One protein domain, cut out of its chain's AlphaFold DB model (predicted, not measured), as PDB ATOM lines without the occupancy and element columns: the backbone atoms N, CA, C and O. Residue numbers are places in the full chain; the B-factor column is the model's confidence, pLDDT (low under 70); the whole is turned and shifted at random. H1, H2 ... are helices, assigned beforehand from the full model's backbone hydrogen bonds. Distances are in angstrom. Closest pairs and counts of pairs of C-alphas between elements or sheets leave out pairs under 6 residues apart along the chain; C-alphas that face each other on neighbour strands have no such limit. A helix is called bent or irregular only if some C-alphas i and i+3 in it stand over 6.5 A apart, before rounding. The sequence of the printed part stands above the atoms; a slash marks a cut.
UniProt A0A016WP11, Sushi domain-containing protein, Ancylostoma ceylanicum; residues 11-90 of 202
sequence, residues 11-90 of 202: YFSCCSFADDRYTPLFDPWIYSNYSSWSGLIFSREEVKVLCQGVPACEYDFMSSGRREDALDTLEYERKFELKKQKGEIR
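AT A GLANCE: This is residues 11 to 90 of the 202 residues of the protein "Sushi domain-containing protein" of Ancylostoma ceylanicum (UniProt A0A016WP11). A long helix, H4, has the shorter H3 folded back along its first part, and H2 packs at a steep tilt on both, making a small body of three helices. Two arms stick out from it toward the same end of the long axis: residues 79 to 90 at the far end of H4, and residues 11 to 22, a tail that holds the four-residue H1. Between H1 and H2 runs a long stretch with no named element, of which residues 30 to 36 stand free as a loop. The printed part has 80 residues with four named helices, H1 to H4 in chain order, and no named strand; the class is all helix. The whole is loose, with a radius of gyration of the C-alphas of 15.6 A, and elongated, spanning 50 by 26 by 17 A.

HOW THE PARTS SIT: H4, residues 67 to 87, is the longest helix. H3, residues 55 to 64, touches it with 16 pairs of C-alphas within 8 A, the closest being those of Cys 57 and Ala 70 at 4.7 A. The two form a helical hairpin, at a shallow tilt of 25 degrees, opposite ways. H2, residues 44 to 51, touches H4 with residues 70 to 74 of H4 alone; the closest C-alphas are those of Cys 51 and Leu 74, 6.4 A apart. Their tilt is steep, 53 degrees, the same way. H2 also touches H3, with the C-alphas of Cys 51 and Cys 57 closest at 5.5 A; they run opposite ways at 69 degrees, only just a steep tilt. Packing among the three is mostly crossed, but only just, with 1 of 3 touching pairs at a shallow tilt. H1, residues 14 to 17, is apart from H2, H3 and H4. In H2, H3 and H4 every O i to N i+4 pair is within hydrogen-bond range; H1 is too short for such a pair, and its one O i to N i+3 pair is not within range.

IN THESE COORDINATES: H4 is 30.0 A long, from C-alpha 67 at (255.123, 202.304, 213.351) to C-alpha 87 at (232.951, 205.164, 193.295). H3 measures 14.0 A and H2 10.6 A. H1 begins with C-alpha 14 at (242.811, 203.759, 178.693); it is neither bent nor irregular, but only just: C-alphas 14 and 17 are 6.5 A apart.

THE WHOLE: The two C-alphas farthest apart are those of Tyr 11 and Ile 41, 51.6 A. Without the stretches that stand free, 49 residues span 29 by 24 by 17 A. The printed part has no cut. The link from H1 to H2 is long, 26 residues; those from H2 to H3 and from H3 to H4 are tight. Mean pLDDT of the printed part is 77.1, and residues 11 to 41 of the model are under 70.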
ATOM      1  N   TYR A  11     242.847 203.098 168.327       44.44
ATOM      2  CA  TYR A  11     242.519 203.972 169.455       44.44
ATOM      3  C   TYR A  11     243.066 203.423 170.785       44.44
ATOM      4  O   TYR A  11     242.750 202.298 171.167       44.44
ATOM      5  N   PHE A  12     243.846 204.232 171.507       39.25
ATOM      6  CA  PHE A  12     244.285 203.910 172.864       39.25
ATOM      7  C   PHE A  12     243.065 203.832 173.794       39.25
ATOM      8  O   PHE A  12     242.492 204.852 174.173       39.25
ATOM      9  N   SER A  13     242.658 202.615 174.157       49.22
ATOM     10  CA  SER A  13     241.732 202.390 175.265       49.22
ATOM     11  C   SER A  13     242.516 202.548 176.564       49.22
ATOM     12  O   SER A  13     243.483 201.827 176.788       49.22
ATOM     13  N   CYS A  14     242.122 203.487 177.425       45.19
ATOM     14  CA  CYS A  14     242.811 203.759 178.693       45.19
ATOM     15  C   CYS A  14     242.954 202.496 179.575       45.19
ATOM     16  O   CYS A  14     243.910 202.379 180.337       45.19
ATOM     17  N   CYS A  15     242.070 201.507 179.400       55.34
ATOM     18  CA  CYS A  15     242.092 200.245 180.136       55.34
ATOM     19  C   CYS A  15     243.195 199.258 179.712       55.34
ATOM     20  O   CYS A  15     243.421 198.302 180.437       55.34
ATOM     21  N   SER A  16     243.898 199.438 178.583       52.09
ATOM     22  CA  SER A  16     244.951 198.486 178.174       52.09
ATOM     23  C   SER A  16     246.248 198.598 178.990       52.09
ATOM     24  O   SER A  16     247.146 197.783 178.807       52.09
ATOM     25  N   PHE A  17     246.356 199.609 179.858       49.22
ATOM     26  CA  PHE A  17     247.480 199.807 180.783       49.22
ATOM     27  C   PHE A  17     247.150 199.430 182.233       49.22
ATOM     28  O   PHE A  17     248.044 199.442 183.076       49.22
ATOM     29  N   ALA A  18     245.887 199.122 182.537       51.06
ATOM     30  CA  ALA A  18     245.503 198.638 183.852       51.06
ATOM     31  C   ALA A  18     245.774 197.129 183.898       51.06
ATOM     32  O   ALA A  18     245.041 196.349 183.295       51.06
ATOM     33  N   ASP A  19     246.856 196.719 184.561       56.34
ATOM     34  CA  ASP A  19     246.980 195.328 184.992       56.34
ATOM     35  C   ASP A  19     245.944 195.105 186.102       56.34
ATOM     36  O   ASP A  19     245.978 195.784 187.132       56.34
ATOM     37  N   ASP A  20     245.007 194.177 185.890       59.69
ATOM     38  CA  ASP A  20     244.021 193.784 186.907       59.69
ATOM     39  C   ASP A  20     244.703 193.227 188.172       59.69
ATOM     40  O   ASP A  20     244.107 193.184 189.251       59.69
ATOM     41  N   ARG A  21     245.967 192.796 188.060       58.59
ATOM     42  CA  ARG A  21     246.804 192.373 189.179       58.59
ATOM     43  C   ARG A  21     247.742 193.509 189.563       58.59
ATOM     44  O   ARG A  21     248.802 193.697 188.969       58.59
ATOM     45  N   TYR A  22     247.371 194.224 190.625       62.81
ATOM     46  CA  TYR A  22     248.278 195.160 191.284       62.81
ATOM     47  C   TYR A  22     249.553 194.421 191.711       62.81
ATOM     48  O   TYR A  22     249.533 193.578 192.609       62.81
ATOM     49  N   THR A  23     250.661 194.736 191.047       63.16
ATOM     50  CA  THR A  23     252.004 194.322 191.443       63.16
ATOM     51  C   THR A  23     252.741 195.574 191.910       63.16
ATOM     52  O   THR A  23     252.916 196.506 191.120       63.16
ATOM     53  N   PRO A  24     253.122 195.675 193.196       64.00
ATOM     54  CA  PRO A  24     253.836 196.850 193.669       64.00
ATOM     55  C   PRO A  24     255.183 196.942 192.942       64.00
ATOM     56  O   PRO A  24     255.972 196.000 192.949       64.00
ATOM     57  N   LEU A  25     255.456 198.096 192.325       66.38
ATOM     58  CA  LEU A  25     256.741 198.403 191.670       66.38
ATOM     59  C   LEU A  25     257.932 198.302 192.640       66.38
ATOM     60  O   LEU A  25     259.060 198.073 192.212       66.38
ATOM     61  N   PHE A  26     257.662 198.449 193.937       63.75
ATOM     62  CA  PHE A  26     258.608 198.284 195.031       63.75
ATOM     63  C   PHE A  26     258.012 197.316 196.057       63.75
ATOM     64  O   PHE A  26     257.299 197.736 196.964       63.75
ATOM     65  N   ASP A  27     258.273 196.019 195.906       67.00
ATOM     66  CA  ASP A  27     258.035 195.052 196.980       67.00
ATOM     67  C   ASP A  27     259.262 195.057 197.913       67.00
ATOM     68  O   ASP A  27     260.362 194.687 197.473       67.00
ATOM     69  N   PRO A  28     259.108 195.451 199.189       63.53
ATOM     70  CA  PRO A  28     260.203 195.459 200.157       63.53
ATOM     71  C   PRO A  28     260.874 194.086 200.334       63.53
ATOM     72  O   PRO A  28     262.020 194.013 200.781       63.53
ATOM     73  N   TRP A  29     260.188 192.995 199.973       66.25
ATOM     74  CA  TRP A  29     260.629 191.619 200.197       66.25
ATOM     75  C   TRP A  29     261.212 190.924 198.960       66.25
ATOM     76  O   TRP A  29     261.840 189.875 199.121       66.25
ATOM     77  N   ILE A  30     261.069 191.474 197.744       64.81
ATOM     78  CA  ILE A  30     261.546 190.825 196.498       64.81
ATOM     79  C   ILE A  30     263.075 190.642 196.476       64.81
ATOM     80  O   ILE A  30     263.576 189.694 195.870       64.81
ATOM     81  N   TYR A  31     263.825 191.488 197.188       61.09
ATOM     82  CA  TYR A  31     265.290 191.428 197.275       61.09
ATOM     83  C   TYR A  31     265.796 191.060 198.680       61.09
ATOM     84  O   TYR A  31     266.833 191.555 199.122       61.09
ATOM     85  N   SER A  32     265.103 190.162 199.393       56.59
ATOM     86  CA  SER A  32     265.436 189.748 200.772       56.59
ATOM     87  C   SER A  32     266.815 189.087 200.965       56.59
ATOM     88  O   SER A  32     267.141 188.680 202.075       56.59
ATOM     89  N   ASN A  33     267.629 188.963 199.912       57.44
ATOM     90  CA  ASN A  33     269.039 188.569 199.996       57.44
ATOM     91  C   ASN A  33     269.977 189.745 200.344       57.44
ATOM     92  O   ASN A  33     271.189 189.552 200.433       57.44
ATOM     93  N   TYR A  34     269.447 190.961 200.533       54.72
ATOM     94  CA  TYR A  34     270.219 192.129 200.957       54.72
ATOM     95  C   TYR A  34     270.289 192.211 202.493       54.72
ATOM     96  O   TYR A  34     269.296 192.465 203.175       54.72
ATOM     97  N   SER A  35     271.490 192.019 203.039       54.66
ATOM     98  CA  SER A  35     271.839 191.946 204.470       54.66
ATOM     99  C   SER A  35     271.683 193.253 205.272       54.66
ATOM    100  O   SER A  35     272.164 193.353 206.398       54.66
ATOM    101  N   SER A  36     271.010 194.272 204.730       55.06
ATOM    102  CA  SER A  36     270.769 195.538 205.443       55.06
ATOM    103  C   SER A  36     269.589 195.465 206.420       55.06
ATOM    104  O   SER A  36     269.505 196.278 207.336       55.06
ATOM    105  N   TRP A  37     268.684 194.495 206.252       55.66
ATOM    106  CA  TRP A  37     267.462 194.355 207.059       55.66
ATOM    107  C   TRP A  37     267.634 193.469 208.298       55.66
ATOM    108  O   TRP A  37     266.784 193.479 209.181       55.66
ATOM    109  N   SER A  38     268.765 192.768 208.424       51.59
ATOM    110  CA  SER A  38     269.145 192.020 209.633       51.59
ATOM    111  C   SER A  38     269.440 192.909 210.853       51.59
ATOM    112  O   SER A  38     269.724 192.383 211.924       51.59
ATOM    113  N   GLY A  39     269.373 194.239 210.702       57.09
ATOM    114  CA  GLY A  39     269.425 195.220 211.792       57.09
ATOM    115  C   GLY A  39     268.063 195.784 212.223       57.09
ATOM    116  O   GLY A  39     268.022 196.598 213.144       57.09
ATOM    117  N   LEU A  40     266.954 195.395 211.580       62.69
ATOM    118  CA  LEU A  40     265.619 195.793 212.028       62.69
ATOM    119  C   LEU A  40     265.233 195.027 213.295       62.69
ATOM    120  O   LEU A  40     265.434 193.821 213.399       62.69
ATOM    121  N   ILE A  41     264.628 195.739 214.245       66.12
ATOM    122  CA  ILE A  41     264.136 195.176 215.513       66.12
ATOM    123  C   ILE A  41     262.957 194.211 215.277       66.12
ATOM    124  O   ILE A  41     262.705 193.344 216.109       66.12
ATOM    125  N   PHE A  42     262.251 194.347 214.148       73.25
ATOM    126  CA  PHE A  42     261.019 193.620 213.840       73.25
ATOM    127  C   PHE A  42     261.217 192.596 212.716       73.25
ATOM    128  O   PHE A  42     261.848 192.876 211.696       73.25
ATOM    129  N   SER A  43     260.634 191.414 212.899       80.00
ATOM    130  CA  SER A  43     260.567 190.341 211.907       80.00
ATOM    131  C   SER A  43     259.579 190.662 210.782       80.00
ATOM    132  O   SER A  43     258.632 191.436 210.940       80.00
ATOM    133  N   ARG A  44     259.760 190.016 209.628       80.00
ATOM    134  CA  ARG A  44     258.864 190.154 208.470       80.00
ATOM    135  C   ARG A  44     257.411 189.844 208.821       80.00
ATOM    136  O   ARG A  44     256.496 190.516 208.354       80.00
ATOM    137  N   GLU A  45     257.195 188.810 209.620       83.38
ATOM    138  CA  GLU A  45     255.873 188.354 210.026       83.38
ATOM    139  C   GLU A  45     255.180 189.392 210.923       83.38
ATOM    140  O   GLU A  45     253.988 189.640 210.750       83.38
ATOM    141  N   GLU A  46     255.921 190.073 211.802       87.69
ATOM    142  CA  GLU A  46     255.381 191.163 212.625       87.69
ATOM    143  C   GLU A  46     254.939 192.360 211.778       87.69
ATOM    144  O   GLU A  46     253.853 192.898 212.004       87.69
ATOM    145  N   VAL A  47     255.733 192.749 210.774       87.69
ATOM    146  CA  VAL A  47     255.377 193.848 209.858       87.69
ATOM    147  C   VAL A  47     254.145 193.490 209.026       87.69
ATOM    148  O   VAL A  47     253.222 194.296 208.912       87.69
ATOM    149  N   LYS A  48     254.064 192.254 208.522       89.12
ATOM    150  CA  LYS A  48     252.887 191.766 207.786       89.12
ATOM    151  C   LYS A  48     251.614 191.780 208.630       89.12
ATOM    152  O   LYS A  48     250.555 192.148 208.125       89.12
ATOM    153  N   VAL A  49     251.700 191.400 209.907       92.62
ATOM    154  CA  VAL A  49     250.559 191.442 210.837       92.62
ATOM    155  C   VAL A  49     250.154 192.886 211.146       92.62
ATOM    156  O   VAL A  49     248.962 193.192 211.119       92.62
ATOM    157  N   LEU A  50     251.122 193.782 211.376       92.38
ATOM    158  CA  LEU A  50     250.874 195.212 211.598       92.38
ATOM    159  C   LEU A  50     250.137 195.844 210.407       92.38
ATOM    160  O   LEU A  50     249.138 196.539 210.587       92.38
ATOM    161  N   CYS A  51     250.621 195.565 209.198       91.88
ATOM    162  CA  CYS A  51     250.133 196.153 207.956       91.88
ATOM    163  C   CYS A  51     248.991 195.384 207.294       91.88
ATOM    164  O   CYS A  51     248.489 195.816 206.261       91.88
ATOM    165  N   GLN A  52     248.566 194.254 207.864       93.75
ATOM    166  CA  GLN A  52     247.521 193.388 207.304       93.75
ATOM    167  C   GLN A  52     247.787 192.984 205.843       93.75
ATOM    168  O   GLN A  52     246.855 192.831 205.055       93.75
ATOM    169  N   GLY A  53     249.061 192.831 205.474       87.56
ATOM    170  CA  GLY A  53     249.476 192.502 204.110       87.56
ATOM    171  C   GLY A  53     249.357 193.643 203.094       87.56
ATOM    172  O   GLY A  53     249.423 193.373 201.896       87.56
ATOM    173  N   VAL A  54     249.136 194.894 203.526       90.94
ATOM    174  CA  VAL A  54     249.068 196.063 202.633       90.94
ATOM    175  C   VAL A  54     250.486 196.509 202.250       90.94
ATOM    176  O   VAL A  54     251.205 197.012 203.118       90.94
ATOM    177  N   PRO A  55     250.893 196.407 200.966       88.88
ATOM    178  CA  PRO A  55     252.277 196.663 200.558       88.88
ATOM    179  C   PRO A  55     252.761 198.090 200.831       88.88
ATOM    180  O   PRO A  55     253.917 198.276 201.196       88.88
ATOM    181  N   ALA A  56     251.885 199.093 200.701       89.69
ATOM    182  CA  ALA A  56     252.223 200.490 200.982       89.69
ATOM    183  C   ALA A  56     252.578 200.710 202.463       89.69
ATOM    184  O   ALA A  56     253.584 201.339 202.775       89.69
ATOM    185  N   CYS A  57     251.808 200.111 203.379       92.12
ATOM    186  CA  CYS A  57     252.119 200.142 204.809       92.12
ATOM    187  C   CYS A  57     253.441 199.425 205.107       92.12
ATOM    188  O   CYS A  57     254.261 199.938 205.865       92.12
ATOM    189  N   GLU A  58     253.671 198.253 204.502       89.31
ATOM    190  CA  GLU A  58     254.917 197.503 204.701       89.31
ATOM    191  C   GLU A  58     256.127 198.308 204.210       89.31
ATOM    192  O   GLU A  58     257.145 198.372 204.895       89.31
ATOM    193  N   TYR A  59     256.008 198.972 203.061       87.25
ATOM    194  CA  TYR A  59     257.046 199.842 202.517       87.25
ATOM    195  C   TYR A  59     257.348 201.042 203.424       87.25
ATOM    196  O   TYR A  59     258.517 201.309 203.717       87.25
ATOM    197  N   ASP A  60     256.322 201.741 203.911       89.12
ATOM    198  CA  ASP A  60     256.508 202.899 204.791       89.12
ATOM    199  C   ASP A  60     257.099 202.491 206.138       89.12
ATOM    200  O   ASP A  60     257.981 203.174 206.655       89.12
ATOM    201  N   PHE A  61     256.712 201.330 206.673       88.75
ATOM    202  CA  PHE A  61     257.332 200.775 207.875       88.75
ATOM    203  C   PHE A  61     258.822 200.488 207.667       88.75
ATOM    204  O   PHE A  61     259.656 200.874 208.486       88.75
ATOM    205  N   MET A  62     259.164 199.820 206.562       83.06
ATOM    206  CA  MET A  62     260.536 199.416 206.253       83.06
ATOM    207  C   MET A  62     261.432 200.620 205.929       83.06
ATOM    208  O   MET A  62     262.606 200.624 206.288       83.06
ATOM    209  N   SER A  63     260.901 201.653 205.276       83.81
ATOM    210  CA  SER A  63     261.666 202.848 204.901       83.81
ATOM    211  C   SER A  63     261.808 203.866 206.038       83.81
ATOM    212  O   SER A  63     262.881 204.448 206.198       83.81
ATOM    213  N   SER A  64     260.762 204.079 206.844       87.56
ATOM    214  CA  SER A  64     260.776 205.050 207.950       87.56
ATOM    215  C   SER A  64     261.308 204.476 209.265       87.56
ATOM    216  O   SER A  64     261.817 205.225 210.102       87.56
ATOM    217  N   GLY A  65     261.155 203.163 209.483       82.69
ATOM    218  CA  GLY A  65     261.390 202.502 210.769       82.69
ATOM    219  C   GLY A  65     260.389 202.887 211.870       82.69
ATOM    220  O   GLY A  65     260.568 202.486 213.021       82.69
ATOM    221  N   ARG A  66     259.351 203.669 211.542       87.94
ATOM    222  CA  ARG A  66     258.340 204.185 212.469       87.94
ATOM    223  C   ARG A  66     257.009 203.470 212.268       87.94
ATOM    224  O   ARG A  66     256.515 203.318 211.153       87.94
ATOM    225  N   ARG A  67     256.409 203.023 213.373       91.12
ATOM    226  CA  ARG A  67     255.123 202.304 213.351       91.12
ATOM    227  C   ARG A  67     253.975 203.246 213.006       91.12
ATOM    228  O   ARG A  67     253.032 202.844 212.336       91.12
ATOM    229  N   GLU A  68     254.050 204.464 213.513       94.25
ATOM    230  CA  GLU A  68     253.080 205.529 213.319       94.25
ATOM    231  C   GLU A  68     252.913 205.881 211.839       94.25
ATOM    232  O   GLU A  68     251.779 205.903 211.369       94.25
ATOM    233  N   ASP A  69     254.018 206.033 211.105       94.31
ATOM    234  CA  ASP A  69     254.021 206.367 209.676       94.31
ATOM    235  C   ASP A  69     253.310 205.256 208.876       94.31
ATOM    236  O   ASP A  69     252.392 205.513 208.101       94.31
ATOM    237  N   ALA A  70     253.644 203.991 209.152       93.25
ATOM    238  CA  ALA A  70     253.023 202.839 208.497       93.25
ATOM    239  C   ALA A  70     251.521 202.691 208.799       93.25
ATOM    240  O   ALA A  70     250.722 202.381 207.912       93.25
ATOM    241  N   LEU A  71     251.117 202.896 210.059       96.06
ATOM    242  CA  LEU A  71     249.712 202.803 210.466       96.06
ATOM    243  C   LEU A  71     248.861 203.931 209.873       96.06
ATOM    244  O   LEU A  71     247.693 203.692 209.563       96.06
ATOM    245  N   ASP A  72     249.431 205.123 209.695       96.75
ATOM    246  CA  ASP A  72     248.766 206.224 208.998       96.75
ATOM    247  C   ASP A  72     248.520 205.857 207.526       96.75
ATOM    248  O   ASP A  72     247.384 205.919 207.048       96.75
ATOM    249  N   THR A  73     249.534 205.328 206.835       95.56
ATOM    250  CA  THR A  73     249.396 204.825 205.459       95.56
ATOM    251  C   THR A  73     248.352 203.721 205.342       95.56
ATOM    252  O   THR A  73     247.506 203.757 204.446       95.56
ATOM    253  N   LEU A  74     248.343 202.765 206.272       95.69
ATOM    254  CA  LEU A  74     247.335 201.706 206.312       95.69
ATOM    255  C   LEU A  74     245.912 202.269 206.427       95.69
ATOM    256  O   LEU A  74     244.983 201.784 205.777       95.69
ATOM    257  N   GLU A  75     245.727 203.292 207.258       96.88
ATOM    258  CA  GLU A  75     244.442 203.964 207.420       96.88
ATOM    259  C   GLU A  75     244.030 204.732 206.151       96.88
ATOM    260  O   GLU A  75     242.861 204.689 205.749       96.88
ATOM    261  N   TYR A  76     244.971 205.396 205.476       95.94
ATOM    262  CA  TYR A  76     244.713 206.051 204.193       95.94
ATOM    263  C   TYR A  76     244.331 205.065 203.091       95.94
ATOM    264  O   TYR A  76     243.359 205.323 202.377       95.94
ATOM    265  N   GLU A  77     245.019 203.930 202.986       94.56
ATOM    266  CA  GLU A  77     244.703 202.881 202.012       94.56
ATOM    267  C   GLU A  77     243.296 202.317 202.229       94.56
ATOM    268  O   GLU A  77     242.501 202.223 201.294       94.56
ATOM    269  N   ARG A  78     242.902 202.056 203.482       94.38
ATOM    270  CA  ARG A  78     241.517 201.645 203.777       94.38
ATOM    271  C   ARG A  78     240.496 202.695 203.363       94.38
ATOM    272  O   ARG A  78     239.455 202.361 202.792       94.38
ATOM    273  N   LYS A  79     240.766 203.971 203.651       96.19
ATOM    274  CA  LYS A  79     239.897 205.079 203.227       96.19
ATOM    275  C   LYS A  79     239.821 205.175 201.708       96.19
ATOM    276  O   LYS A  79     238.749 205.485 201.185       96.19
ATOM    277  N   PHE A  80     240.929 204.942 201.013       93.44
ATOM    278  CA  PHE A  80     240.985 204.922 199.560       93.44
ATOM    279  C   PHE A  80     240.153 203.770 198.991       93.44
ATOM    280  O   PHE A  80     239.251 204.036 198.200       93.44
ATOM    281  N   GLU A  81     240.343 202.538 199.462       90.44
ATOM    282  CA  GLU A  81     239.559 201.373 199.031       90.44
ATOM    283  C   GLU A  81     238.060 201.545 199.320       90.44
ATOM    284  O   GLU A  81     237.215 201.260 198.474       90.44
ATOM    285  N   LEU A  82     237.699 202.132 200.464       92.94
ATOM    286  CA  LEU A  82     236.305 202.464 200.765       92.94
ATOM    287  C   LEU A  82     235.732 203.509 199.795       92.94
ATOM    288  O   LEU A  82     234.568 203.418 199.397       92.94
ATOM    289  N   LYS A  83     236.519 204.518 199.405       93.56
ATOM    290  CA  LYS A  83     236.108 205.500 198.389       93.56
ATOM    291  C   LYS A  83     236.006 204.866 197.006       93.56
ATOM    292  O   LYS A  83     235.057 205.170 196.289       93.56
ATOM    293  N   LYS A  84     236.936 203.980 196.656       89.75
ATOM    294  CA  LYS A  84     236.955 203.225 195.404       89.75
ATOM    295  C   LYS A  84     235.719 202.343 195.285       89.75
ATOM    296  O   LYS A  84     234.962 202.529 194.343       89.75
ATOM    297  N   GLN A  85     235.405 201.528 196.292       90.25
ATOM    298  CA  GLN A  85     234.181 200.715 196.315       90.25
ATOM    299  C   GLN A  85     232.908 201.561 196.170       90.25
ATOM    300  O   GLN A  85     231.978 201.181 195.462       90.25
ATOM    301  N   LYS A  86     232.861 202.740 196.807       90.25
ATOM    302  CA  LYS A  86     231.737 203.679 196.649       90.25
ATOM    303  C   LYS A  86     231.682 204.320 195.256       90.25
ATOM    304  O   LYS A  86     230.590 204.632 194.789       90.25
ATOM    305  N   GLY A  87     232.829 204.544 194.618       86.75
ATOM    306  CA  GLY A  87     232.951 205.164 193.295       86.75
ATOM    307  C   GLY A  87     232.792 204.193 192.120       86.75
ATOM    308  O   GLY A  87     232.353 204.608 191.053       86.75
ATOM    309  N   GLU A  88     233.097 202.910 192.311       86.25
ATOM    310  CA  GLU A  88     232.993 201.849 191.297       86.25
ATOM    311  C   GLU A  88     231.551 201.378 191.055       86.25
ATOM    312  O   GLU A  88     231.291 200.590 190.142       86.25
ATOM    313  N   ILE A  89     230.582 201.880 191.829       85.12
ATOM    314  CA  ILE A  89     229.166 201.594 191.604       85.12
ATOM    315  C   ILE A  89     228.776 202.099 190.212       85.12
ATOM    316  O   ILE A  89     228.714 203.301 189.942       85.12
ATOM    317  N   ARG A  90     228.462 201.160 189.317       82.12
ATOM    318  CA  ARG A  90     228.041 201.469 187.952       82.12
ATOM    319  C   ARG A  90     226.672 202.143 187.957       82.12
ATOM    320  O   ARG A  90     225.639 201.485 188.061       82.12
TER     321      ARG A  90